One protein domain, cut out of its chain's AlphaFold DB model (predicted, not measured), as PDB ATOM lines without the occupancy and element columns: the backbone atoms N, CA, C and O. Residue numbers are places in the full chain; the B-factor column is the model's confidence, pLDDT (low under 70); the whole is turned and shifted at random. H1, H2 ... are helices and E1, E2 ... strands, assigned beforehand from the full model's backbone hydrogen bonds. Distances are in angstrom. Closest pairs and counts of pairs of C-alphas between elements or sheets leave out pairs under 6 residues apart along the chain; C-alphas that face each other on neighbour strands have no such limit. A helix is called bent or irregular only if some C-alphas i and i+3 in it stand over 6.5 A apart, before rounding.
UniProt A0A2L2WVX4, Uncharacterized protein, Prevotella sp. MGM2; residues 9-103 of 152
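Overview. This is residues 9 to 103 of the 152 residues of an uncharacterized protein of Prevotella sp. MGM2 (UniProt A0A2L2WVX4). A small, strongly twisted four-stranded sheet has H4 packed on one face and H1 on that same face beside the strands, while residues 9 to 17 run across the other face from edge strand E3 to edge strand E1. H2 and H3 lie off the sheet, loosely near H4. The printed part has 95 residues, with four named helices and four named strands in the order E1 E2 H1 H2 H3 E3 E4 H4; the sheet runs E1 - E2 - E4 - E3, all antiparallel, and the class is mixed. The whole is compact, with a radius of gyration of the C-alphas of 12.6 A and spans of 35 by 29 by 24 A.

Arrangement. E1, residues 26 to 29, and E2, residues 35 to 38, form a hairpin, with N 28 and O 36 at 2.9 A, within hydrogen-bond range. H1, residues 39 to 44, is on the sheet at a height over the sheet of 7.1 A, over none of the strands. H2, residues 53 to 58, and H3, residues 60 to 70, are not on it. E3, residues 78 to 81, and E4, residues 86 to 89, form a hairpin, with N 87 and O 79 within hydrogen-bond range at 2.8 A; E2 and E4 are antiparallel neighbours, with N 37 and O 88 within hydrogen-bond range at 2.9 A. H4, residues 90 to 100, is on the same face as H1 and only just over E4, with 3 C-alphas on it. H3 and H4 are close but not clearly touching, at a shallow tilt of 21 degrees, opposite ways; their closest C-alphas, of Ile 63 and Phe 92, are 7.1 A apart. Every O i to N i+4 pair is within hydrogen-bond range in H1, H2 and H3, and 5 of 7 in H4, which is irregular: C-alphas 91 and 94 are 7.8 A apart.

Along the chain. E1 begins at C-alpha 26 (233.723, 214.990, 219.119). H3 is 15.3 A long and H4 15.4 A, ending at C-alpha 100 (235.720, 210.629, 205.031).

Size, cuts and confidence. The two C-alphas farthest apart, of Thr 47 and Glu 71, are 35.2 A apart. The printed part has no cut, no link between named elements is long, and no printed residue is under 70 in pLDDT.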
ATOM      1  N   GLU A   9     252.119 218.958 220.973       87.19
ATOM      2  CA  GLU A   9     251.391 218.177 221.972       87.19
ATOM      3  C   GLU A   9     250.341 219.056 222.656       87.19
ATOM      4  O   GLU A   9     250.572 220.244 222.892       87.19
ATOM      5  N   ILE A  10     249.189 218.482 223.000       92.06
ATOM      6  CA  ILE A  10     248.121 219.194 223.706       92.06
ATOM      7  C   ILE A  10     247.465 218.321 224.774       92.06
ATOM      8  O   ILE A  10     247.181 217.145 224.572       92.06
ATOM      9  N   LYS A  11     247.155 218.914 225.926       93.69
ATOM     10  CA  LYS A  11     246.373 218.256 226.979       93.69
ATOM     11  C   LYS A  11     244.893 218.560 226.798       93.69
ATOM     12  O   LYS A  11     244.334 219.401 227.495       93.69
ATOM     13  N   LEU A  12     244.278 217.919 225.807       94.38
ATOM     14  CA  LEU A  12     242.874 218.122 225.460       94.38
ATOM     15  C   LEU A  12     242.194 216.786 225.158       94.38
ATOM     16  O   LEU A  12     242.713 215.965 224.403       94.38
ATOM     17  N   GLN A  13     241.008 216.596 225.732       94.50
ATOM     18  CA  GLN A  13     240.101 215.509 225.378       94.50
ATOM     19  C   GLN A  13     238.889 216.086 224.656       94.50
ATOM     20  O   GLN A  13     238.291 217.054 225.129       94.50
ATOM     21  N   CYS A  14     238.504 215.465 223.547       96.25
ATOM     22  CA  CYS A  14     237.311 215.849 222.807       96.25
ATOM     23  C   CYS A  14     236.113 215.030 223.298       96.25
ATOM     24  O   CYS A  14     236.141 213.802 223.268       96.25
ATOM     25  N   LYS A  15     235.070 215.705 223.787       95.19
ATOM     26  CA  LYS A  15     233.877 215.068 224.381       95.19
ATOM     27  C   LYS A  15     232.567 215.704 223.934       95.19
ATOM     28  O   LYS A  15     231.502 215.156 224.202       95.19
ATOM     29  N   GLU A  16     232.632 216.862 223.293       94.25
ATOM     30  CA  GLU A  16     231.457 217.646 222.945       94.25
ATOM     31  C   GLU A  16     230.968 217.265 221.551       94.25
ATOM     32  O   GLU A  16     231.731 217.281 220.589       94.25
ATOM     33  N   GLN A  17     229.685 216.934 221.424       91.31
ATOM     34  CA  GLN A  17     229.069 216.730 220.119       91.31
ATOM     35  C   GLN A  17     228.597 218.079 219.569       91.31
ATOM     36  O   GLN A  17     227.697 218.700 220.135       91.31
ATOM     37  N   SER A  18     229.162 218.509 218.440       83.25
ATOM     38  CA  SER A  18     228.742 219.748 217.769       83.25
ATOM     39  C   SER A  18     227.776 219.508 216.604       83.25
ATOM     40  O   SER A  18     226.952 220.372 216.314       83.25
ATOM     41  N   PHE A  19     227.832 218.335 215.961       82.88
ATOM     42  CA  PHE A  19     227.041 218.024 214.765       82.88
ATOM     43  C   PHE A  19     226.148 216.799 215.006       82.88
ATOM     44  O   PHE A  19     226.663 215.697 215.218       82.88
ATOM     45  N   PRO A  20     224.811 216.954 214.980       84.00
ATOM     46  CA  PRO A  20     223.883 215.830 215.091       84.00
ATOM     47  C   PRO A  20     224.096 214.754 214.020       84.00
ATOM     48  O   PRO A  20     223.981 213.568 214.314       84.00
ATOM     49  N   GLU A  21     224.438 215.169 212.799       85.31
ATOM     50  CA  GLU A  21     224.701 214.297 211.652       85.31
ATOM     51  C   GLU A  21     225.959 213.430 211.839       85.31
ATOM     52  O   GLU A  21     226.044 212.346 211.268       85.31
ATOM     53  N   PHE A  22     226.907 213.873 212.675       90.50
ATOM     54  CA  PHE A  22     228.186 213.200 212.921       90.50
ATOM     55  C   PHE A  22     228.399 212.983 214.428       90.50
ATOM     56  O   PHE A  22     229.234 213.647 215.042       90.50
ATOM     57  N   PRO A  23     227.659 212.055 215.062       90.06
ATOM     58  CA  PRO A  23     227.617 211.936 216.521       90.06
ATOM     59  C   PRO A  23     228.943 211.532 217.167       90.06
ATOM     60  O   PRO A  23     229.200 211.897 218.310       90.06
ATOM     61  N   ASN A  24     229.799 210.825 216.431       93.94
ATOM     62  CA  ASN A  24     231.119 210.418 216.913       93.94
ATOM     63  C   ASN A  24     232.199 211.479 216.653       93.94
ATOM     64  O   ASN A  24     233.356 211.270 217.013       93.94
ATOM     65  N   LEU A  25     231.861 212.591 215.988       95.38
ATOM     66  CA  LEU A  25     232.805 213.665 215.699       95.38
ATOM     67  C   LEU A  25     232.818 214.635 216.873       95.38
ATOM     68  O   LEU A  25     232.056 215.602 216.927       95.38
ATOM     69  N   LEU A  26     233.652 214.293 217.847       97.12
ATOM     70  CA  LEU A  26     233.723 214.990 219.119       97.12
ATOM     71  C   LEU A  26     234.728 216.133 219.058       97.12
ATOM     72  O   LEU A  26     235.811 215.996 218.483       97.12
ATOM     73  N   PHE A  27     234.377 217.224 219.726       97.44
ATOM     74  CA  PHE A  27     235.167 218.435 219.852       97.44
ATOM     75  C   PHE A  27     235.659 218.638 221.281       97.44
ATOM     76  O   PHE A  27     235.075 218.153 222.258       97.44
ATOM     77  N   GLY A  28     236.756 219.373 221.386       95.94
ATOM     78  CA  GLY A  28     237.272 219.950 222.613       95.94
ATOM     79  C   GLY A  28     237.759 221.368 222.341       95.94
ATOM     80  O   GLY A  28     238.145 221.709 221.220       95.94
ATOM     81  N   GLN A  29     237.753 222.202 223.374       94.94
ATOM     82  CA  GLN A  29     238.266 223.563 223.298       94.94
ATOM     83  C   GLN A  29     239.505 223.701 224.181       94.94
ATOM     84  O   GLN A  29     239.509 223.296 225.342       94.94
ATOM     85  N   SER A  30     240.574 224.256 223.617       90.31
ATOM     86  CA  SER A  30     241.775 224.619 224.374       90.31
ATOM     87  C   SER A  30     241.508 225.801 225.314       90.31
ATOM     88  O   SER A  30     240.557 226.557 225.122       90.31
ATOM     89  N   GLU A  31     242.392 226.023 226.291       86.38
ATOM     90  CA  GLU A  31     242.287 227.157 227.229       86.38
ATOM     91  C   GLU A  31     242.273 228.528 226.531       86.38
ATOM     92  O   GLU A  31     241.687 229.482 227.033       86.38
ATOM     93  N   SER A  32     242.892 228.629 225.350       85.12
ATOM     94  CA  SER A  32     242.922 229.845 224.529       85.12
ATOM     95  C   SER A  32     241.694 230.009 223.625       85.12
ATOM     96  O   SER A  32     241.633 230.957 222.847       85.12
ATOM     97  N   GLY A  33     240.713 229.108 223.715       87.94
ATOM     98  CA  GLY A  33     239.467 229.175 222.955       87.94
ATOM     99  C   GLY A  33     239.519 228.524 221.570       87.94
ATOM    100  O   GLY A  33     238.482 228.452 220.911       87.94
ATOM    101  N   HIS A  34     240.668 228.003 221.129       90.75
ATOM    102  CA  HIS A  34     240.757 227.271 219.860       90.75
ATOM    103  C   HIS A  34     240.029 225.930 219.963       90.75
ATOM    104  O   HIS A  34     240.210 225.202 220.945       90.75
ATOM    105  N   SER A  35     239.218 225.625 218.953       95.19
ATOM    106  CA  SER A  35     238.425 224.401 218.868       95.19
ATOM    107  C   SER A  35     239.166 223.348 218.054       95.19
ATOM    108  O   SER A  35     239.686 223.647 216.983       95.19
ATOM    109  N   TYR A  36     239.180 222.117 218.552       96.81
ATOM    110  CA  TYR A  36     239.757 220.961 217.879       96.81
ATOM    111  C   TYR A  36     238.760 219.807 217.884       96.81
ATOM    112  O   TYR A  36     237.985 219.673 218.831       96.81
ATOM    113  N   PHE A  37     238.810 218.949 216.869       97.62
ATOM    114  CA  PHE A  37     238.084 217.679 216.854       97.62
ATOM    115  C   PHE A  37     239.035 216.486 216.835       97.62
ATOM    116  O   PHE A  37     240.132 216.556 216.272       97.62
ATOM    117  N   ASP A  38     238.606 215.378 217.436       97.12
ATOM    118  CA  ASP A  38     239.393 214.146 217.496       97.12
ATOM    119  C   ASP A  38     239.197 213.302 216.232       97.12
ATOM    120  O   ASP A  38     238.255 212.513 216.097       97.12
ATOM    121  N   ALA A  39     240.110 213.491 215.281       97.06
ATOM    122  CA  ALA A  39     240.081 212.785 214.011       97.06
ATOM    123  C   ALA A  39     240.448 211.304 214.174       97.06
ATOM    124  O   ALA A  39     239.875 210.459 213.487       97.06
ATOM    125  N   THR A  40     241.371 210.970 215.085       96.25
ATOM    126  CA  THR A  40     241.750 209.573 215.348       96.25
ATOM    127  C   THR A  40     240.569 208.789 215.900       96.25
ATOM    128  O   THR A  40     240.254 207.716 215.380       96.25
ATOM    129  N   TYR A  41     239.888 209.334 216.911       96.12
ATOM    130  CA  TYR A  41     238.697 208.716 217.474       96.12
ATOM    131  C   TYR A  41     237.628 208.537 216.397       96.12
ATOM    132  O   TYR A  41     237.179 207.412 216.187       96.12
ATOM    133  N   TYR A  42     237.290 209.590 215.646       96.62
ATOM    134  CA  TYR A  42     236.266 209.500 214.604       96.62
ATOM    135  C   TYR A  42     236.570 208.411 213.562       96.62
ATOM    136  O   TYR A  42     235.724 207.560 213.287       96.62
ATOM    137  N   LEU A  43     237.796 208.386 213.025       96.31
ATOM    138  CA  LEU A  43     238.224 207.391 212.037       96.31
ATOM    139  C   LEU A  43     238.193 205.963 212.597       96.31
ATOM    140  O   LEU A  43     237.885 205.031 211.859       96.31
ATOM    141  N   SER A  44     238.465 205.783 213.895       95.25
ATOM    142  CA  SER A  44     238.389 204.472 214.554       95.25
ATOM    143  C   SER A  44     236.964 203.918 214.662       95.25
ATOM    144  O   SER A  44     236.791 202.706 214.757       95.25
ATOM    145  N   GLN A  45     235.951 204.795 214.649       94.69
ATOM    146  CA  GLN A  45     234.538 204.412 214.725       94.69
ATOM    147  C   GLN A  45     233.928 204.093 213.349       94.69
ATOM    148  O   GLN A  45     232.784 203.645 213.278       94.69
ATOM    149  N   MET A  46     234.655 204.331 212.252       92.56
ATOM    150  CA  MET A  46     234.183 204.000 210.906       92.56
ATOM    151  C   MET A  46     234.186 202.484 210.680       92.56
ATOM    152  O   MET A  46     235.036 201.766 211.205       92.56
ATOM    153  N   THR A  47     233.274 201.994 209.834       90.81
ATOM    154  CA  THR A  47     233.225 200.575 209.437       90.81
ATOM    155  C   THR A  47     234.546 200.105 208.825       90.81
ATOM    156  O   THR A  47     234.983 198.987 209.080       90.81
ATOM    157  N   GLU A  48     235.197 200.984 208.062       90.50
ATOM    158  CA  GLU A  48     236.535 200.782 207.510       90.50
ATOM    159  C   GLU A  48     237.437 201.946 207.948       90.50
ATOM    160  O   GLU A  48     237.408 203.014 207.327       90.50
ATOM    161  N   PRO A  49     238.222 201.781 209.032       91.12
ATOM    162  CA  PRO A  49     239.098 202.834 209.525       91.12
ATOM    163  C   PRO A  49     240.117 203.273 208.471       91.12
ATOM    164  O   PRO A  49     240.834 202.453 207.891       91.12
ATOM    165  N   LYS A  50     240.213 204.586 208.243       89.06
ATOM    166  CA  LYS A  50     241.168 205.185 207.302       89.06
ATOM    167  C   LYS A  50     242.342 205.801 208.069       89.06
ATOM    168  O   LYS A  50     242.133 206.364 209.141       89.06
ATOM    169  N   PRO A  51     243.578 205.748 207.544       91.38
ATOM    170  CA  PRO A  51     244.669 206.541 208.100       91.38
ATOM    171  C   PRO A  51     244.399 208.034 207.876       91.38
ATOM    172  O   PRO A  51     243.764 208.414 206.890       91.38
ATOM    173  N   ILE A  52     244.923 208.892 208.754       92.88
ATOM    174  CA  ILE A  52     244.714 210.344 208.649       92.88
ATOM    175  C   ILE A  52     245.634 211.011 207.617       92.88
ATOM    176  O   ILE A  52     245.290 212.025 207.027       92.88
ATOM    177  N   GLN A  53     246.811 210.451 207.335       92.81
ATOM    178  CA  GLN A  53     247.819 211.078 206.468       92.81
ATOM    179  C   GLN A  53     247.315 211.430 205.050       92.81
ATOM    180  O   GLN A  53     247.672 212.502 204.553       92.81
ATOM    181  N   PRO A  54     246.482 210.605 204.379       95.06
ATOM    182  CA  PRO A  54     245.902 210.966 203.090       95.06
ATOM    183  C   PRO A  54     245.072 212.256 203.109       95.06
ATOM    184  O   PRO A  54     245.114 212.978 202.117       95.06
ATOM    185  N   PHE A  55     244.402 212.597 204.219       95.38
ATOM    186  CA  PHE A  55     243.653 213.853 204.353       95.38
ATOM    187  C   PHE A  55     244.561 215.067 204.110       95.38
ATOM    188  O   PHE A  55     244.295 215.881 203.222       95.38
ATOM    189  N   PHE A  56     245.685 215.140 204.829       94.56
ATOM    190  CA  PHE A  56     246.638 216.247 204.711       94.56
ATOM    191  C   PHE A  56     247.267 216.337 203.320       94.56
ATOM    192  O   PHE A  56     247.505 217.435 202.820       94.56
ATOM    193  N   ASN A  57     247.517 215.196 202.674       94.31
ATOM    194  CA  ASN A  57     248.106 215.163 201.338       94.31
ATOM    195  C   ASN A  57     247.112 215.597 200.255       94.31
ATOM    196  O   ASN A  57     247.459 216.406 199.392       94.31
ATOM    197  N   GLN A  58     245.888 215.069 200.305       94.69
ATOM    198  CA  GLN A  58     244.850 215.323 199.309       94.69
ATOM    199  C   GLN A  58     244.353 216.771 199.367       94.69
ATOM    200  O   GLN A  58     244.187 217.399 198.324       94.69
ATOM    201  N   TYR A  59     244.195 217.324 200.572       94.88
ATOM    202  CA  TYR A  59     243.675 218.676 200.785       94.88
ATOM    203  C   TYR A  59     244.762 219.720 201.069       94.88
ATOM    204  O   TYR A  59     244.459 220.822 201.522       94.88
ATOM    205  N   ARG A  60     246.040 219.425 200.785       95.25
ATOM    206  CA  ARG A  60     247.177 220.298 201.147       95.25
ATOM    207  C   ARG A  60     247.043 221.745 200.671       95.25
ATOM    208  O   ARG A  60     247.511 222.659 201.345       95.25
ATOM    209  N   TYR A  61     246.450 221.958 199.498       96.06
ATOM    210  CA  TYR A  61     246.285 223.292 198.926       96.06
ATOM    211  C   TYR A  61     245.153 224.060 199.610       96.06
ATOM    212  O   TYR A  61     245.317 225.235 199.914       96.06
ATOM    213  N   GLN A  62     244.039 223.386 199.894       96.31
ATOM    214  CA  GLN A  62     242.895 223.942 200.606       96.31
ATOM    215  C   GLN A  62     243.274 224.264 202.051       96.31
ATOM    216  O   GLN A  62     243.043 225.382 202.496       96.31
ATOM    217  N   ILE A  63     243.942 223.335 202.742       96.38
ATOM    218  CA  ILE A  63     244.472 223.547 204.094       96.38
ATOM    219  C   ILE A  63     245.385 224.769 204.100       96.38
ATOM    220  O   ILE A  63     245.149 225.684 204.881       96.38
ATOM    221  N   LYS A  64     246.362 224.840 203.183       95.50
ATOM    222  CA  LYS A  64     247.240 226.011 203.077       95.50
ATOM    223  C   LYS A  64     246.452 227.305 202.850       95.50
ATOM    224  O   LYS A  64     246.729 228.294 203.514       95.50
ATOM    225  N   SER A  65     245.486 227.302 201.934       96.62
ATOM    226  CA  SER A  65     244.679 228.488 201.638       96.62
ATOM    227  C   SER A  65     243.891 228.969 202.856       96.62
ATOM    228  O   SER A  65     243.818 230.171 203.091       96.62
ATOM    229  N   LEU A  66     243.308 228.050 203.631       96.00
ATOM    230  CA  LEU A  66     242.587 228.385 204.859       96.00
ATOM    231  C   LEU A  66     243.552 228.878 205.944       96.00
ATOM    232  O   LEU A  66     243.242 229.865 206.599       96.00
ATOM    233  N   CYS A  67     244.736 228.271 206.076       95.56
ATOM    234  CA  CYS A  67     245.763 228.756 207.003       95.56
ATOM    235  C   CYS A  67     246.174 230.192 206.681       95.56
ATOM    236  O   CYS A  67     246.179 231.038 207.565       95.56
ATOM    237  N   ASP A  68     246.453 230.480 205.407       96.06
ATOM    238  CA  ASP A  68     246.837 231.822 204.964       96.06
ATOM    239  C   ASP A  68     245.693 232.839 205.176       96.06
ATOM    240  O   ASP A  68     245.951 234.000 205.469       96.06
ATOM    241  N   THR A  69     244.429 232.413 205.039       96.81
ATOM    242  CA  THR A  69     243.244 233.288 205.159       96.81
ATOM    243  C   THR A  69     242.877 233.597 206.609       96.81
ATOM    244  O   THR A  69     242.489 234.721 206.916       96.81
ATOM    245  N   TYR A  70     242.963 232.599 207.488       94.31
ATOM    246  CA  TYR A  70     242.597 232.713 208.901       94.31
ATOM    247  C   TYR A  70     243.806 232.917 209.817       94.31
ATOM    248  O   TYR A  70     243.652 232.890 211.033       94.31
ATOM    249  N   GLU A  71     244.993 233.110 209.236       94.06
ATOM    250  CA  GLU A  71     246.260 233.306 209.947       94.06
ATOM    251  C   GLU A  71     246.586 232.157 210.926       94.06
ATOM    252  O   GLU A  71     247.146 232.370 211.999       94.06
ATOM    253  N   ILE A  72     246.247 230.919 210.544       92.12
ATOM    254  CA  ILE A  72     246.475 229.718 211.362       92.12
ATOM    255  C   ILE A  72     247.924 229.256 211.203       92.12
ATOM    256  O   ILE A  72     248.406 229.038 210.086       92.12
ATOM    257  N   GLY A  73     248.610 229.069 212.333       89.81
ATOM    258  CA  GLY A  73     249.973 228.554 212.374       89.81
ATOM    259  C   GLY A  73     250.069 227.081 211.967       89.81
ATOM    260  O   GLY A  73     249.198 226.267 212.269       89.81
ATOM    261  N   ASP A  74     251.177 226.708 211.322       86.06
ATOM    262  CA  ASP A  74     251.509 225.319 210.951       86.06
ATOM    263  C   ASP A  74     251.457 224.348 212.153       86.06
ATOM    264  O   ASP A  74     251.222 223.151 211.990       86.06
ATOM    265  N   ASP A  75     251.741 224.858 213.351       87.06
ATOM    266  CA  ASP A  75     251.738 224.160 214.634       87.06
ATOM    267  C   ASP A  75     250.342 224.017 215.252       87.06
ATOM    268  O   ASP A  75     250.178 223.226 216.173       87.06
ATOM    269  N   GLN A  76     249.336 224.715 214.724       89.94
ATOM    270  CA  GLN A  76     247.952 224.664 215.198       89.94
ATOM    271  C   GLN A  76     247.067 223.753 214.343       89.94
ATOM    272  O   GLN A  76     246.028 223.304 214.803       89.94
ATOM    273  N   ILE A  77     247.471 223.423 213.111       93.38
ATOM    274  CA  ILE A  77     246.646 222.631 212.180       93.38
ATOM    275  C   ILE A  77     246.254 221.274 212.774       93.38
ATOM    276  O   ILE A  77     245.115 220.823 212.633       93.38
ATOM    277  N   CYS A  78     247.226 220.593 213.380       94.88
ATOM    278  CA  CYS A  78     247.034 219.286 213.975       94.88
ATOM    279  C   CYS A  78     248.005 219.071 215.135       94.88
ATOM    280  O   CYS A  78     249.225 219.207 214.979       94.88
ATOM    281  N   LEU A  79     247.445 218.689 216.276       94.31
ATOM    282  CA  LEU A  79     248.135 218.422 217.528       94.31
ATOM    283  C   LEU A  79     247.935 216.961 217.928       94.31
ATOM    284  O   LEU A  79     246.986 216.313 217.489       94.31
ATOM    285  N   ILE A  80     248.826 216.439 218.762       94.62
ATOM    286  CA  ILE A  80     248.721 215.093 219.323       94.62
ATOM    287  C   ILE A  80     248.367 215.220 220.800       94.62
ATOM    288  O   ILE A  80     249.025 215.962 221.530       94.62
ATOM    289  N   ASN A  81     247.319 214.532 221.249       94.50
ATOM    290  CA  ASN A  81     246.959 214.545 222.664       94.50
ATOM    291  C   ASN A  81     247.743 213.509 223.492       94.50
ATOM    292  O   ASN A  81     248.520 212.720 222.959       94.50
ATOM    293  N   GLU A  82     247.511 213.479 224.808       93.50
ATOM    294  CA  GLU A  82     248.166 212.530 225.729       93.50
ATOM    295  C   GLU A  82     247.854 211.046 225.422       93.50
ATOM    296  O   GLU A  82     248.582 210.160 225.865       93.50
ATOM    297  N   GLU A  83     246.809 210.768 224.638       92.69
ATOM    298  CA  GLU A  83     246.411 209.425 224.188       92.69
ATOM    299  C   GLU A  83     247.025 209.058 222.819       92.69
ATOM    300  O   GLU A  83     246.830 207.953 222.316       92.69
ATOM    301  N   GLY A  84     247.793 209.968 222.207       92.69
ATOM    302  CA  GLY A  84     248.368 209.784 220.874       92.69
ATOM    303  C   GLY A  84     247.382 210.047 219.730       92.69
ATOM    304  O   GLY A  84     247.668 209.703 218.581       92.69
ATOM    305  N   HIS A  85     246.219 210.636 220.013       95.44
ATOM    306  CA  HIS A  85     245.223 210.978 219.003       95.44
ATOM    307  C   HIS A  85     245.581 212.272 218.277       95.44
ATOM    308  O   HIS A  85     246.038 213.236 218.888       95.44
ATOM    309  N   PHE A  86     245.312 212.303 216.973       96.12
ATOM    310  CA  PHE A  86     245.431 213.491 216.145       96.12
ATOM    311  C   PHE A  86     244.185 214.360 216.322       96.12
ATOM    312  O   PHE A  86     243.099 214.015 215.850       96.12
ATOM    313  N   LEU A  87     244.364 215.501 216.979       96.81
ATOM    314  CA  LEU A  87     243.361 216.547 217.102       96.81
ATOM    315  C   LEU A  87     243.581 217.572 215.992       96.81
ATOM    316  O   LEU A  87     244.688 218.088 215.845       96.81
ATOM    317  N   ILE A  88     242.556 217.849 215.192       97.00
ATOM    318  CA  ILE A  88     242.633 218.771 214.049       97.00
ATOM    319  C   ILE A  88     241.869 220.046 214.388       97.00
ATOM    320  O   ILE A  88     240.795 219.969 214.983       97.00
ATOM    321  N   ASP A  89     242.416 221.204 214.015       96.06
ATOM    322  CA  ASP A  89     241.742 222.492 214.209       96.06
ATOM    323  C   ASP A  89     240.357 222.495 213.537       96.06
ATOM    324  O   ASP A  89     240.182 222.054 212.393       96.06
ATOM    325  N   GLY A  90     239.357 223.001 214.263       95.88
ATOM    326  CA  GLY A  90     237.950 223.002 213.866       95.88
ATOM    327  C   GLY A  90     237.674 223.697 212.531       95.88
ATOM    328  O   GLY A  90     236.701 223.359 211.859       95.88
ATOM    329  N   THR A  91     238.552 224.598 212.087       95.38
ATOM    330  CA  THR A  91     238.466 225.258 210.775       95.38
ATOM    331  C   THR A  91     238.468 224.255 209.619       95.38
ATOM    332  O   THR A  91     237.836 224.481 208.587       95.38
ATOM    333  N   PHE A  92     239.147 223.116 209.780       96.38
ATOM    334  CA  PHE A  92     239.289 222.106 208.726       96.38
ATOM    335  C   PHE A  92     238.183 221.048 208.729       96.38
ATOM    336  O   PHE A  92     238.232 220.108 207.931       96.38
ATOM    337  N   LEU A  93     237.171 221.202 209.584       95.44
ATOM    338  CA  LEU A  93     236.087 220.245 209.770       95.44
ATOM    339  C   LEU A  93     235.433 219.800 208.458       95.44
ATOM    340  O   LEU A  93     235.372 218.610 208.167       95.44
ATOM    341  N   PHE A  94     234.922 220.740 207.660       94.12
ATOM    342  CA  PHE A  94     234.153 220.378 206.467       94.12
ATOM    343  C   PHE A  94     235.026 219.734 205.385       94.12
ATOM    344  O   PHE A  94     234.543 218.873 204.651       94.12
ATOM    345  N   LEU A  95     236.318 220.082 205.324       95.31
ATOM    346  CA  LEU A  95     237.279 219.373 204.475       95.31
ATOM    347  C   LEU A  95     237.491 217.940 204.965       95.31
ATOM    348  O   LEU A  95     237.555 217.019 204.155       95.31
ATOM    349  N   PHE A  96     237.601 217.749 206.281       96.19
ATOM    350  CA  PHE A  96     237.755 216.426 206.874       96.19
ATOM    351  C   PHE A  96     236.518 215.558 206.636       96.19
ATOM    352  O   PHE A  96     236.661 214.418 206.209       96.19
ATOM    353  N   ILE A  97     235.308 216.096 206.810       94.62
ATOM    354  CA  ILE A  97     234.072 215.356 206.524       94.62
ATOM    355  C   ILE A  97     234.003 214.986 205.036       94.62
ATOM    356  O   ILE A  97     233.781 213.826 204.716       94.62
ATOM    357  N   ALA A  98     234.297 215.919 204.125       94.31
ATOM    358  CA  ALA A  98     234.356 215.631 202.688       94.31
ATOM    359  C   ALA A  98     235.440 214.599 202.308       94.31
ATOM    360  O   ALA A  98     235.368 213.967 201.255       94.31
ATOM    361  N   PHE A  99     236.474 214.426 203.138       94.38
ATOM    362  CA  PHE A  99     237.472 213.370 202.974       94.38
ATOM    363  C   PHE A  99     236.938 211.992 203.387       94.38
ATOM    364  O   PHE A  99     237.180 211.002 202.689       94.38
ATOM    365  N   VAL A 100     236.242 211.906 204.523       93.62
ATOM    366  CA  VAL A 100     235.720 210.629 205.031       93.62
ATOM    367  C   VAL A 100     234.466 210.178 204.282       93.62
ATOM    368  O   VAL A 100     234.389 208.993 203.954       93.62
ATOM    369  N   GLU A 101     233.590 211.127 203.934       90.94
ATOM    370  CA  GLU A 101     232.299 210.971 203.254       90.94
ATOM    371  C   GLU A 101     232.276 211.806 201.953       90.94
ATOM    372  O   GLU A 101     231.935 212.990 201.978       90.94
ATOM    373  N   PRO A 102     232.636 211.234 200.787       84.50
ATOM    374  CA  PRO A 102     232.755 211.993 199.536       84.50
ATOM    375  C   PRO A 102     231.471 212.712 199.095       84.50
ATOM    376  O   PRO A 102     231.533 213.840 198.601       84.50
ATOM    377  N   ASP A 103     230.307 212.096 199.318       90.00
ATOM    378  CA  ASP A 103     229.004 212.666 198.948       90.00
ATOM    379  C   ASP A 103     228.664 213.925 199.762       90.00
ATOM    380  O   ASP A 103     227.887 214.777 199.321       90.00
TER     381      ASP A 103